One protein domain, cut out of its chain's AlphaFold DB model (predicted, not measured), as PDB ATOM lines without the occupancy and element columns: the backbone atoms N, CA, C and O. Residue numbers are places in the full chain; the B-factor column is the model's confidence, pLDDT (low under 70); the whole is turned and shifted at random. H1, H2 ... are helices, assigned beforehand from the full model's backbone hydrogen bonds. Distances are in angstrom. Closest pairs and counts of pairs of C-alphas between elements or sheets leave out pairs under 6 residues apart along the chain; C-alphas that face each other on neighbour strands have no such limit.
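AT A GLANCE: This is residues 12 to 85 of the 183 residues of an uncharacterized protein of Pseudomonas sp. (UniProt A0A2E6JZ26). A flat, uneven helical hairpin: short H2 folds back along the first part of long H3, residues 65 to 85 of H3 stick out as a free arm, and small H1 packs on H2 at a steep angle. The 74 printed residues hold three named helices, in the order H1, H2, H3, and no named strand; the class is all helix. The whole is extended, with a radius of gyration of the C-alphas of 18.1 A and spans of 60 by 35 by 11 A.

IN THESE COORDINATES: Find C-alpha 18 at (-22.458, 17.545, -6.629), where H1, residues 18 to 25, begins. H2 takes residues 30 to 41, 16.8 A long. H3 runs 53.9 A from residue 50 to C-alpha 85 at (-29.895, 42.618, 36.112).

HOW THE PARTS SIT: Look at Val 18 and Lys 37: H1 and H2 only just touch, with 3 pairs of C-alphas within 8 A, these two closest at 6.8 A; they run opposite ways at a steep tilt of 56 degrees. H2 and H3 form a hairpin, at a shallow tilt of 10 degrees, opposite ways; H3 touches H2 with residues 53 to 64 alone, the closest C-alphas being those of Val 35 and Ile 57, 5.6 A. H1 and H3 are apart. In H1, H2 and H3 every O i to N i+4 pair is within hydrogen-bond range.

THE WHOLE: The C-alphas of Asp 14 and Phe 85 are farthest apart, 61.4 A. The printed part has no cut and no long link; pLDDT is under 70 at residues 45 to 48 and 81 to 85.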
ATOM      1  N   GLY A  12      -8.208  11.504  -8.042       85.75
ATOM      2  CA  GLY A  12      -8.660  10.234  -7.467       85.75
ATOM      3  C   GLY A  12     -10.051   9.755  -7.905       85.75
ATOM      4  O   GLY A  12     -10.477   8.690  -7.459       85.75
ATOM      5  N   TYR A  13     -10.781  10.505  -8.741       86.94
ATOM      6  CA  TYR A  13     -12.173  10.204  -9.089       86.94
ATOM      7  C   TYR A  13     -12.396  10.161 -10.609       86.94
ATOM      8  O   TYR A  13     -12.107  11.118 -11.316       86.94
ATOM      9  N   ASP A  14     -13.006   9.078 -11.108       87.06
ATOM     10  CA  ASP A  14     -13.456   8.976 -12.512       87.06
ATOM     11  C   ASP A  14     -14.665   9.891 -12.793       87.06
ATOM     12  O   ASP A  14     -14.813  10.465 -13.871       87.06
ATOM     13  N   ARG A  15     -15.543  10.060 -11.794       85.25
ATOM     14  CA  ARG A  15     -16.686  10.982 -11.825       85.25
ATOM     15  C   ARG A  15     -16.912  11.581 -10.446       85.25
ATOM     16  O   ARG A  15     -16.808  10.883  -9.441       85.25
ATOM     17  N   VAL A  16     -17.291  12.855 -10.420       86.81
ATOM     18  CA  VAL A  16     -17.602  13.593  -9.193       86.81
ATOM     19  C   VAL A  16     -19.049  14.069  -9.268       86.81
ATOM     20  O   VAL A  16     -19.436  14.760 -10.212       86.81
ATOM     21  N   ASP A  17     -19.866  13.677  -8.294       87.69
ATOM     22  CA  ASP A  17     -21.213  14.215  -8.122       87.69
ATOM     23  C   ASP A  17     -21.201  15.523  -7.304       87.69
ATOM     24  O   ASP A  17     -20.208  15.895  -6.678       87.69
ATOM     25  N   VAL A  18     -22.328  16.242  -7.308       86.94
ATOM     26  CA  VAL A  18     -22.458  17.545  -6.629       86.94
ATOM     27  C   VAL A  18     -22.213  17.455  -5.122       86.94
ATOM     28  O   VAL A  18     -21.690  18.407  -4.549       86.94
ATOM     29  N   TYR A  19     -22.584  16.352  -4.471       87.69
ATOM     30  CA  TYR A  19     -22.399  16.195  -3.030       87.69
ATOM     31  C   TYR A  19     -20.935  15.929  -2.695       87.69
ATOM     32  O   TYR A  19     -20.404  16.565  -1.787       87.69
ATOM     33  N   ARG A  20     -20.244  15.097  -3.483       89.56
ATOM     34  CA  ARG A  20     -18.799  14.897  -3.313       89.56
ATOM     35  C   ARG A  20     -18.015  16.189  -3.545       89.56
ATOM     36  O   ARG A  20     -17.064  16.464  -2.823       89.56
ATOM     37  N   LEU A  21     -18.441  17.021  -4.496       89.38
ATOM     38  CA  LEU A  21     -17.834  18.335  -4.718       89.38
ATOM     39  C   LEU A  21     -18.034  19.280  -3.518       89.38
ATOM     40  O   LEU A  21     -17.105  19.976  -3.125       89.38
ATOM     41  N   ILE A  22     -19.226  19.277  -2.911       90.31
ATOM     42  CA  ILE A  22     -19.528  20.035  -1.685       90.31
ATOM     43  C   ILE A  22     -18.620  19.600  -0.523       90.31
ATOM     44  O   ILE A  22     -18.125  20.462   0.204       90.31
ATOM     45  N   GLU A  23     -18.387  18.293  -0.371       88.62
ATOM     46  CA  GLU A  23     -17.476  17.740   0.641       88.62
ATOM     47  C   GLU A  23     -16.023  18.152   0.391       88.62
ATOM     48  O   GLU A  23     -15.367  18.625   1.314       88.62
ATOM     49  N   LEU A  24     -15.535  18.040  -0.850       88.75
ATOM     50  CA  LEU A  24     -14.159  18.410  -1.213       88.75
ATOM     51  C   LEU A  24     -13.873  19.904  -1.004       88.75
ATOM     52  O   LEU A  24     -12.768  20.270  -0.618       88.75
ATOM     53  N   ILE A  25     -14.868  20.766  -1.235       87.94
ATOM     54  CA  ILE A  25     -14.762  22.216  -0.992       87.94
ATOM     55  C   ILE A  25     -14.913  22.547   0.503       87.94
ATOM     56  O   ILE A  25     -14.525  23.628   0.942       87.94
ATOM     57  N   GLY A  26     -15.487  21.643   1.303       89.44
ATOM     58  CA  GLY A  26     -15.745  21.879   2.722       89.44
ATOM     59  C   GLY A  26     -16.901  22.852   2.980       89.44
ATOM     60  O   GLY A  26     -16.875  23.606   3.953       89.44
ATOM     61  N   ILE A  27     -17.934  22.871   2.128       90.50
ATOM     62  CA  ILE A  27     -19.110  23.727   2.358       90.50
ATOM     63  C   ILE A  27     -19.973  23.109   3.465       90.50
ATOM     64  O   ILE A  27     -20.759  22.194   3.222       90.50
ATOM     65  N   THR A  28     -19.876  23.648   4.680       90.94
ATOM     66  CA  THR A  28     -20.609  23.156   5.863       90.94
ATOM     67  C   THR A  28     -21.970  23.820   6.068       90.94
ATOM     68  O   THR A  28     -22.866  23.233   6.667       90.94
ATOM     69  N   CYS A  29     -22.162  25.042   5.562       88.69
ATOM     70  CA  CYS A  29     -23.409  25.783   5.741       88.69
ATOM     71  C   CYS A  29     -24.557  25.149   4.923       88.69
ATOM     72  O   CYS A  29     -24.481  25.154   3.688       88.69
ATOM     73  N   PRO A  30     -25.667  24.699   5.551       89.94
ATOM     74  CA  PRO A  30     -26.778  24.055   4.839       89.94
ATOM     75  C   PRO A  30     -27.396  24.941   3.749       89.94
ATOM     76  O   PRO A  30     -27.745  24.470   2.664       89.94
ATOM     77  N   VAL A  31     -27.487  26.253   3.995       92.06
ATOM     78  CA  VAL A  31     -28.018  27.199   3.001       92.06
ATOM     79  C   VAL A  31     -27.068  27.339   1.812       92.06
ATOM     80  O   VAL A  31     -27.519  27.350   0.667       92.06
ATOM     81  N   ALA A  32     -25.756  27.374   2.061       90.06
ATOM     82  CA  ALA A  32     -24.754  27.431   1.000       90.06
ATOM     83  C   ALA A  32     -24.788  26.164   0.130       90.06
ATOM     84  O   ALA A  32     -24.754  26.268  -1.094       90.06
ATOM     85  N   GLN A  33     -24.967  24.983   0.732       91.94
ATOM     86  CA  GLN A  33     -25.162  23.729  -0.007       91.94
ATOM     87  C   GLN A  33     -26.420  23.770  -0.890       91.94
ATOM     88  O   GLN A  33     -26.394  23.354  -2.052       91.94
ATOM     89  N   HIS A  34     -27.530  24.306  -0.371       89.88
ATOM     90  CA  HIS A  34     -28.769  24.474  -1.134       89.88
ATOM     91  C   HIS A  34     -28.607  25.426  -2.321       89.88
ATOM     92  O   HIS A  34     -29.064  25.109  -3.423       89.88
ATOM     93  N   VAL A  35     -27.949  26.567  -2.105       91.88
ATOM     94  CA  VAL A  35     -27.630  27.543  -3.152       91.88
ATOM     95  C   VAL A  35     -26.736  26.911  -4.214       91.88
ATOM     96  O   VAL A  35     -27.072  26.969  -5.394       91.88
ATOM     97  N   PHE A  36     -25.664  26.227  -3.808       92.06
ATOM     98  CA  PHE A  36     -24.725  25.570  -4.715       92.06
ATOM     99  C   PHE A  36     -25.412  24.517  -5.592       92.06
ATOM    100  O   PHE A  36     -25.312  24.552  -6.817       92.06
ATOM    101  N   LYS A  37     -26.205  23.627  -4.982       89.19
ATOM    102  CA  LYS A  37     -26.971  22.596  -5.698       89.19
ATOM    103  C   LYS A  37     -27.960  23.192  -6.701       89.19
ATOM    104  O   LYS A  37     -28.181  22.606  -7.761       89.19
ATOM    105  N   LYS A  38     -28.604  24.314  -6.361       89.19
ATOM    106  CA  LYS A  38     -29.518  25.014  -7.274       89.19
ATOM    107  C   LYS A  38     -28.745  25.655  -8.424       89.19
ATOM    108  O   LYS A  38     -29.075  25.368  -9.565       89.19
ATOM    109  N   ALA A  39     -27.680  26.399  -8.124       88.81
ATOM    110  CA  ALA A  39     -26.831  27.060  -9.113       88.81
ATOM    111  C   ALA A  39     -26.200  26.076 -10.113       88.81
ATOM    112  O   ALA A  39     -26.163  26.348 -11.310       88.81
ATOM    113  N   PHE A  40     -25.763  24.905  -9.645       86.62
ATOM    114  CA  PHE A  40     -25.187  23.865 -10.501       86.62
ATOM    115  C   PHE A  40     -26.212  23.237 -11.464       86.62
ATOM    116  O   PHE A  40     -25.870  22.802 -12.567       86.62
ATOM    117  N   ALA A  41     -27.477  23.167 -11.041       82.44
ATOM    118  CA  ALA A  41     -28.564  22.532 -11.782       82.44
ATOM    119  C   ALA A  41     -29.448  23.520 -12.570       82.44
ATOM    120  O   ALA A  41     -30.399  23.076 -13.221       82.44
ATOM    121  N   THR A  42     -29.149  24.823 -12.520       79.81
ATOM    122  CA  THR A  42     -29.887  25.887 -13.213       79.81
ATOM    123  C   THR A  42     -30.024  25.575 -14.702       79.81
ATOM    124  O   THR A  42     -29.034  25.297 -15.380       79.81
ATOM    125  N   GLY A  43     -31.257  25.581 -15.219       71.25
ATOM    126  CA  GLY A  43     -31.537  25.325 -16.639       71.25
ATOM    127  C   GLY A  43     -31.354  23.873 -17.110       71.25
ATOM    128  O   GLY A  43     -31.622  23.577 -18.270       71.25
ATOM    129  N   LYS A  44     -30.933  22.946 -16.235       71.12
ATOM    130  CA  LYS A  44     -30.795  21.506 -16.550       71.12
ATOM    131  C   LYS A  44     -31.967  20.664 -16.050       71.12
ATOM    132  O   LYS A  44     -32.144  19.526 -16.476       71.12
ATOM    133  N   ARG A  45     -32.780  21.205 -15.141       62.50
ATOM    134  CA  ARG A  45     -34.029  20.585 -14.691       62.50
ATOM    135  C   ARG A  45     -35.145  21.103 -15.586       62.50
ATOM    136  O   ARG A  45     -35.675  22.168 -15.310       62.50
ATOM    137  N   GLY A  46     -35.488  20.366 -16.645       62.59
ATOM    138  CA  GLY A  46     -36.506  20.721 -17.654       62.59
ATOM    139  C   GLY A  46     -37.952  20.864 -17.146       62.59
ATOM    140  O   GLY A  46     -38.886  20.544 -17.867       62.59
ATOM    141  N   HIS A  47     -38.137  21.297 -15.900       60.94
ATOM    142  CA  HIS A  47     -39.395  21.375 -15.168       60.94
ATOM    143  C   HIS A  47     -39.712  22.801 -14.665       60.94
ATOM    144  O   HIS A  47     -40.798  23.015 -14.127       60.94
ATOM    145  N   LYS A  48     -38.782  23.764 -14.791       65.62
ATOM    146  CA  LYS A  48     -38.939  25.166 -14.358       65.62
ATOM    147  C   LYS A  48     -38.290  26.144 -15.342       65.62
ATOM    148  O   LYS A  48     -37.312  25.806 -16.003       65.62
ATOM    149  N   ASP A  49     -38.818  27.368 -15.385       82.81
ATOM    150  CA  ASP A  49     -38.236  28.476 -16.144       82.81
ATOM    151  C   ASP A  49     -36.887  28.912 -15.562       82.81
ATOM    152  O   ASP A  49     -36.738  29.056 -14.347       82.81
ATOM    153  N   LEU A  50     -35.934  29.251 -16.435       84.81
ATOM    154  CA  LEU A  50     -34.603  29.733 -16.049       84.81
ATOM    155  C   LEU A  50     -34.666  30.918 -15.069       84.81
ATOM    156  O   LEU A  50     -33.902  30.990 -14.109       84.81
ATOM    157  N   ARG A  51     -35.606  31.846 -15.284       86.81
ATOM    158  CA  ARG A  51     -35.828  32.990 -14.385       86.81
ATOM    159  C   ARG A  51     -36.243  32.540 -12.984       86.81
ATOM    160  O   ARG A  51     -35.829  33.152 -12.002       86.81
ATOM    161  N   ARG A  52     -37.058  31.487 -12.888       86.44
ATOM    162  CA  ARG A  52     -37.513  30.953 -11.606       86.44
ATOM    163  C   ARG A  52     -36.376  30.275 -10.852       86.44
ATOM    164  O   ARG A  52     -36.301  30.448  -9.641       86.44
ATOM    165  N   ASP A  53     -35.473  29.586 -11.545       86.81
ATOM    166  CA  ASP A  53     -34.282  28.997 -10.919       86.81
ATOM    167  C   ASP A  53     -33.395  30.072 -10.271       86.81
ATOM    168  O   ASP A  53     -32.978  29.923  -9.122       86.81
ATOM    169  N   TRP A  54     -33.168  31.194 -10.966       89.25
ATOM    170  CA  TRP A  54     -32.421  32.328 -10.413       89.25
ATOM    171  C   TRP A  54     -33.118  32.971  -9.213       89.25
ATOM    172  O   TRP A  54     -32.453  33.300  -8.231       89.25
ATOM    173  N   GLN A  55     -34.446  33.097  -9.253       90.38
ATOM    174  CA  GLN A  55     -35.210  33.594  -8.109       90.38
ATOM    175  C   GLN A  55     -35.105  32.639  -6.911       90.38
ATOM    176  O   GLN A  55     -34.797  33.072  -5.806       90.38
ATOM    177  N   ASP A  56     -35.258  31.332  -7.132       89.31
ATOM    178  CA  ASP A  56     -35.162  30.317  -6.080       89.31
ATOM    179  C   ASP A  56     -33.758  30.302  -5.424       89.31
ATOM    180  O   ASP A  56     -33.628  29.913  -4.257       89.31
ATOM    181  N   ILE A  57     -32.701  30.679  -6.158       91.50
ATOM    182  CA  ILE A  57     -31.337  30.880  -5.636       91.50
ATOM    183  C   ILE A  57     -31.265  32.159  -4.796       91.50
ATOM    184  O   ILE A  57     -30.803  32.102  -3.654       91.50
ATOM    185  N   ALA A  58     -31.749  33.280  -5.337       92.31
ATOM    186  CA  ALA A  58     -31.750  34.577  -4.665       92.31
ATOM    187  C   ALA A  58     -32.513  34.528  -3.334       92.31
ATOM    188  O   ALA A  58     -31.990  34.971  -2.315       92.31
ATOM    189  N   ASP A  59     -33.686  33.897  -3.313       92.75
ATOM    190  CA  ASP A  59     -34.507  33.739  -2.109       92.75
ATOM    191  C   ASP A  59     -33.777  32.921  -1.031       92.75
ATOM    192  O   ASP A  59     -33.831  33.237   0.158       92.75
ATOM    193  N   SER A  60     -33.032  31.886  -1.443       92.62
ATOM    194  CA  SER A  60     -32.246  31.059  -0.516       92.62
ATOM    195  C   SER A  60     -31.094  31.864   0.102       92.62
ATOM    196  O   SER A  60     -30.845  31.768   1.303       92.62
ATOM    197  N   ALA A  61     -30.415  32.691  -0.699       93.56
ATOM    198  CA  ALA A  61     -29.352  33.572  -0.222       93.56
ATOM    199  C   ALA A  61     -29.893  34.690   0.688       93.56
ATOM    200  O   ALA A  61     -29.324  34.948   1.748       93.56
ATOM    201  N   ALA A  62     -31.027  35.296   0.328       94.00
ATOM    202  CA  ALA A  62     -31.695  36.309   1.140       94.00
ATOM    203  C   ALA A  62     -32.096  35.759   2.515       94.00
ATOM    204  O   ALA A  62     -31.883  36.424   3.528       94.00
ATOM    205  N   ARG A  63     -32.586  34.511   2.584       94.06
ATOM    206  CA  ARG A  63     -32.886  33.870   3.871       94.06
ATOM    207  C   ARG A  63     -31.642  33.725   4.750       94.06
ATOM    208  O   ARG A  63     -31.745  33.906   5.959       94.06
ATOM    209  N   ARG A  64     -30.463  33.443   4.178       92.81
ATOM    210  CA  ARG A  64     -29.214  33.372   4.959       92.81
ATOM    211  C   ARG A  64     -28.852  34.718   5.585       92.81
ATOM    212  O   ARG A  64     -28.418  34.722   6.730       92.81
ATOM    213  N   LEU A  65     -29.035  35.821   4.860       92.94
ATOM    214  CA  LEU A  65     -28.788  37.166   5.392       92.94
ATOM    215  C   LEU A  65     -29.730  37.479   6.560       92.94
ATOM    216  O   LEU A  65     -29.267  37.898   7.612       92.94
ATOM    217  N   GLN A  66     -31.018  37.150   6.427       93.81
ATOM    218  CA  GLN A  66     -31.987  37.316   7.517       93.81
ATOM    219  C   GLN A  66     -31.597  36.530   8.776       93.81
ATOM    220  O   GLN A  66     -31.712  37.054   9.875       93.81
ATOM    221  N   MET A  67     -31.100  35.295   8.631       91.56
ATOM    222  CA  MET A  67     -30.619  34.511   9.778       91.56
ATOM    223  C   MET A  67     -29.425  35.180  10.472       91.56
ATOM    224  O   MET A  67     -29.355  35.178  11.693       91.56
ATOM    225  N   MET A  68     -28.506  35.788   9.715       93.06
ATOM    226  CA  MET A  68     -27.387  36.534  10.305       93.06
ATOM    227  C   MET A  68     -27.878  37.760  11.084       93.06
ATOM    228  O   MET A  68     -27.379  38.036  12.173       93.06
ATOM    229  N   ASP A  69     -28.874  38.475  10.556       95.19
ATOM    230  CA  ASP A  69     -29.486  39.610  11.249       95.19
ATOM    231  C   ASP A  69     -30.224  39.165  12.528       95.19
ATOM    232  O   ASP A  69     -30.135  39.839  13.559       95.19
ATOM    233  N   GLU A  70     -30.911  38.016  12.485       92.62
ATOM    234  CA  GLU A  70     -31.548  37.370  13.642       92.62
ATOM    235  C   GLU A  70     -30.508  37.021  14.724       92.62
ATOM    236  O   GLU A  70     -30.697  37.389  15.887       92.62
ATOM    237  N   ASP A  71     -29.386  36.400  14.348       93.06
ATOM    238  CA  ASP A  71     -28.290  36.046  15.261       93.06
ATOM    239  C   ASP A  71     -27.675  37.293  15.918       93.06
ATOM    240  O   ASP A  71     -27.482  37.335  17.136       93.06
ATOM    241  N   ILE A  72     -27.440  38.359  15.141       94.06
ATOM    242  CA  ILE A  72     -26.940  39.646  15.652       94.06
ATOM    243  C   ILE A  72     -27.942  40.271  16.627       94.06
ATOM    244  O   ILE A  72     -27.553  40.792  17.677       94.06
ATOM    245  N   ALA A  73     -29.233  40.257  16.293       91.31
ATOM    246  CA  ALA A  73     -30.272  40.799  17.159       91.31
ATOM    247  C   ALA A  73     -30.382  40.007  18.470       91.31
ATOM    248  O   ALA A  73     -30.523  40.608  19.535       91.31
ATOM    249  N   ASN A  74     -30.275  38.679  18.413       89.94
ATOM    250  CA  ASN A  74     -30.310  37.812  19.589       89.94
ATOM    251  C   ASN A  74     -29.080  38.011  20.480       89.94
ATOM    252  O   ASN A  74     -29.235  38.175  21.689       89.94
ATOM    253  N   ALA A  75     -27.885  38.119  19.894       89.06
ATOM    254  CA  ALA A  75     -26.666  38.437  20.633       89.06
ATOM    255  C   ALA A  75     -26.765  39.797  21.351       89.06
ATOM    256  O   ALA A  75     -26.408  39.918  22.520       89.06
ATOM    257  N   LYS A  76     -27.318  40.823  20.687       88.75
ATOM    258  CA  LYS A  76     -27.570  42.135  21.312       88.75
ATOM    259  C   LYS A  76     -28.571  42.053  22.465       88.75
ATOM    260  O   LYS A  76     -28.372  42.717  23.476       88.75
ATOM    261  N   ARG A  77     -29.640  41.261  22.321       84.19
ATOM    262  CA  ARG A  77     -30.631  41.062  23.392       84.19
ATOM    263  C   ARG A  77     -30.013  40.403  24.618       84.19
ATOM    264  O   ARG A  77     -30.261  40.893  25.712       84.19
ATOM    265  N   ALA A  78     -29.191  39.369  24.434       81.62
ATOM    266  CA  ALA A  78     -28.477  38.720  25.533       81.62
ATOM    267  C   ALA A  78     -27.614  39.732  26.311       81.62
ATOM    268  O   ALA A  78     -27.774  39.883  27.516       81.62
ATOM    269  N   LEU A  79     -26.821  40.547  25.603       77.25
ATOM    270  CA  LEU A  79     -25.985  41.586  26.224       77.25
ATOM    271  C   LEU A  79     -26.785  42.664  26.979       77.25
ATOM    272  O   LEU A  79     -26.307  43.204  27.977       77.25
ATOM    273  N   CYS A  80     -27.972  43.036  26.490       70.31
ATOM    274  CA  CYS A  80     -28.831  44.003  27.177       70.31
ATOM    275  C   CYS A  80     -29.507  43.398  28.416       70.31
ATOM    276  O   CYS A  80     -29.599  44.087  29.429       70.31
ATOM    277  N   ALA A  81     -29.926  42.132  28.360       67.44
ATOM    278  CA  ALA A  81     -30.521  41.431  29.498       67.44
ATOM    279  C   ALA A  81     -29.535  41.325  30.676       67.44
ATOM    280  O   ALA A  81     -29.902  41.611  31.816       67.44
ATOM    281  N   ASP A  82     -28.259  41.044  30.393       58.69
ATOM    282  CA  ASP A  82     -27.203  40.991  31.415       58.69
ATOM    283  C   ASP A  82     -26.947  42.363  32.073       58.69
ATOM    284  O   ASP A  82     -26.575  42.451  33.244       58.69
ATOM    285  N   ARG A  83     -27.181  43.465  31.344       57.44
ATOM    286  CA  ARG A  83     -27.047  44.831  31.883       57.44
ATOM    287  C   ARG A  83     -28.208  45.243  32.780       57.44
ATOM    288  O   ARG A  83     -27.980  45.998  33.721       57.44
ATOM    289  N   GLU A  84     -29.427  44.787  32.504       52.78
ATOM    290  CA  GLU A  84     -30.608  45.155  33.295       52.78
ATOM    291  C   GLU A  84     -30.605  44.496  34.682       52.78
ATOM    292  O   GLU A  84     -30.996  45.137  35.659       52.78
ATOM    293  N   PHE A  85     -30.059  43.281  34.811       48.25
ATOM    294  CA  PHE A  85     -29.895  42.618  36.112       48.25
ATOM    295  C   PHE A  85     -28.882  43.338  37.028       48.25
ATOM    296  O   PHE A  85     -29.048  43.377  38.246       48.25
TER     297      PHE A  85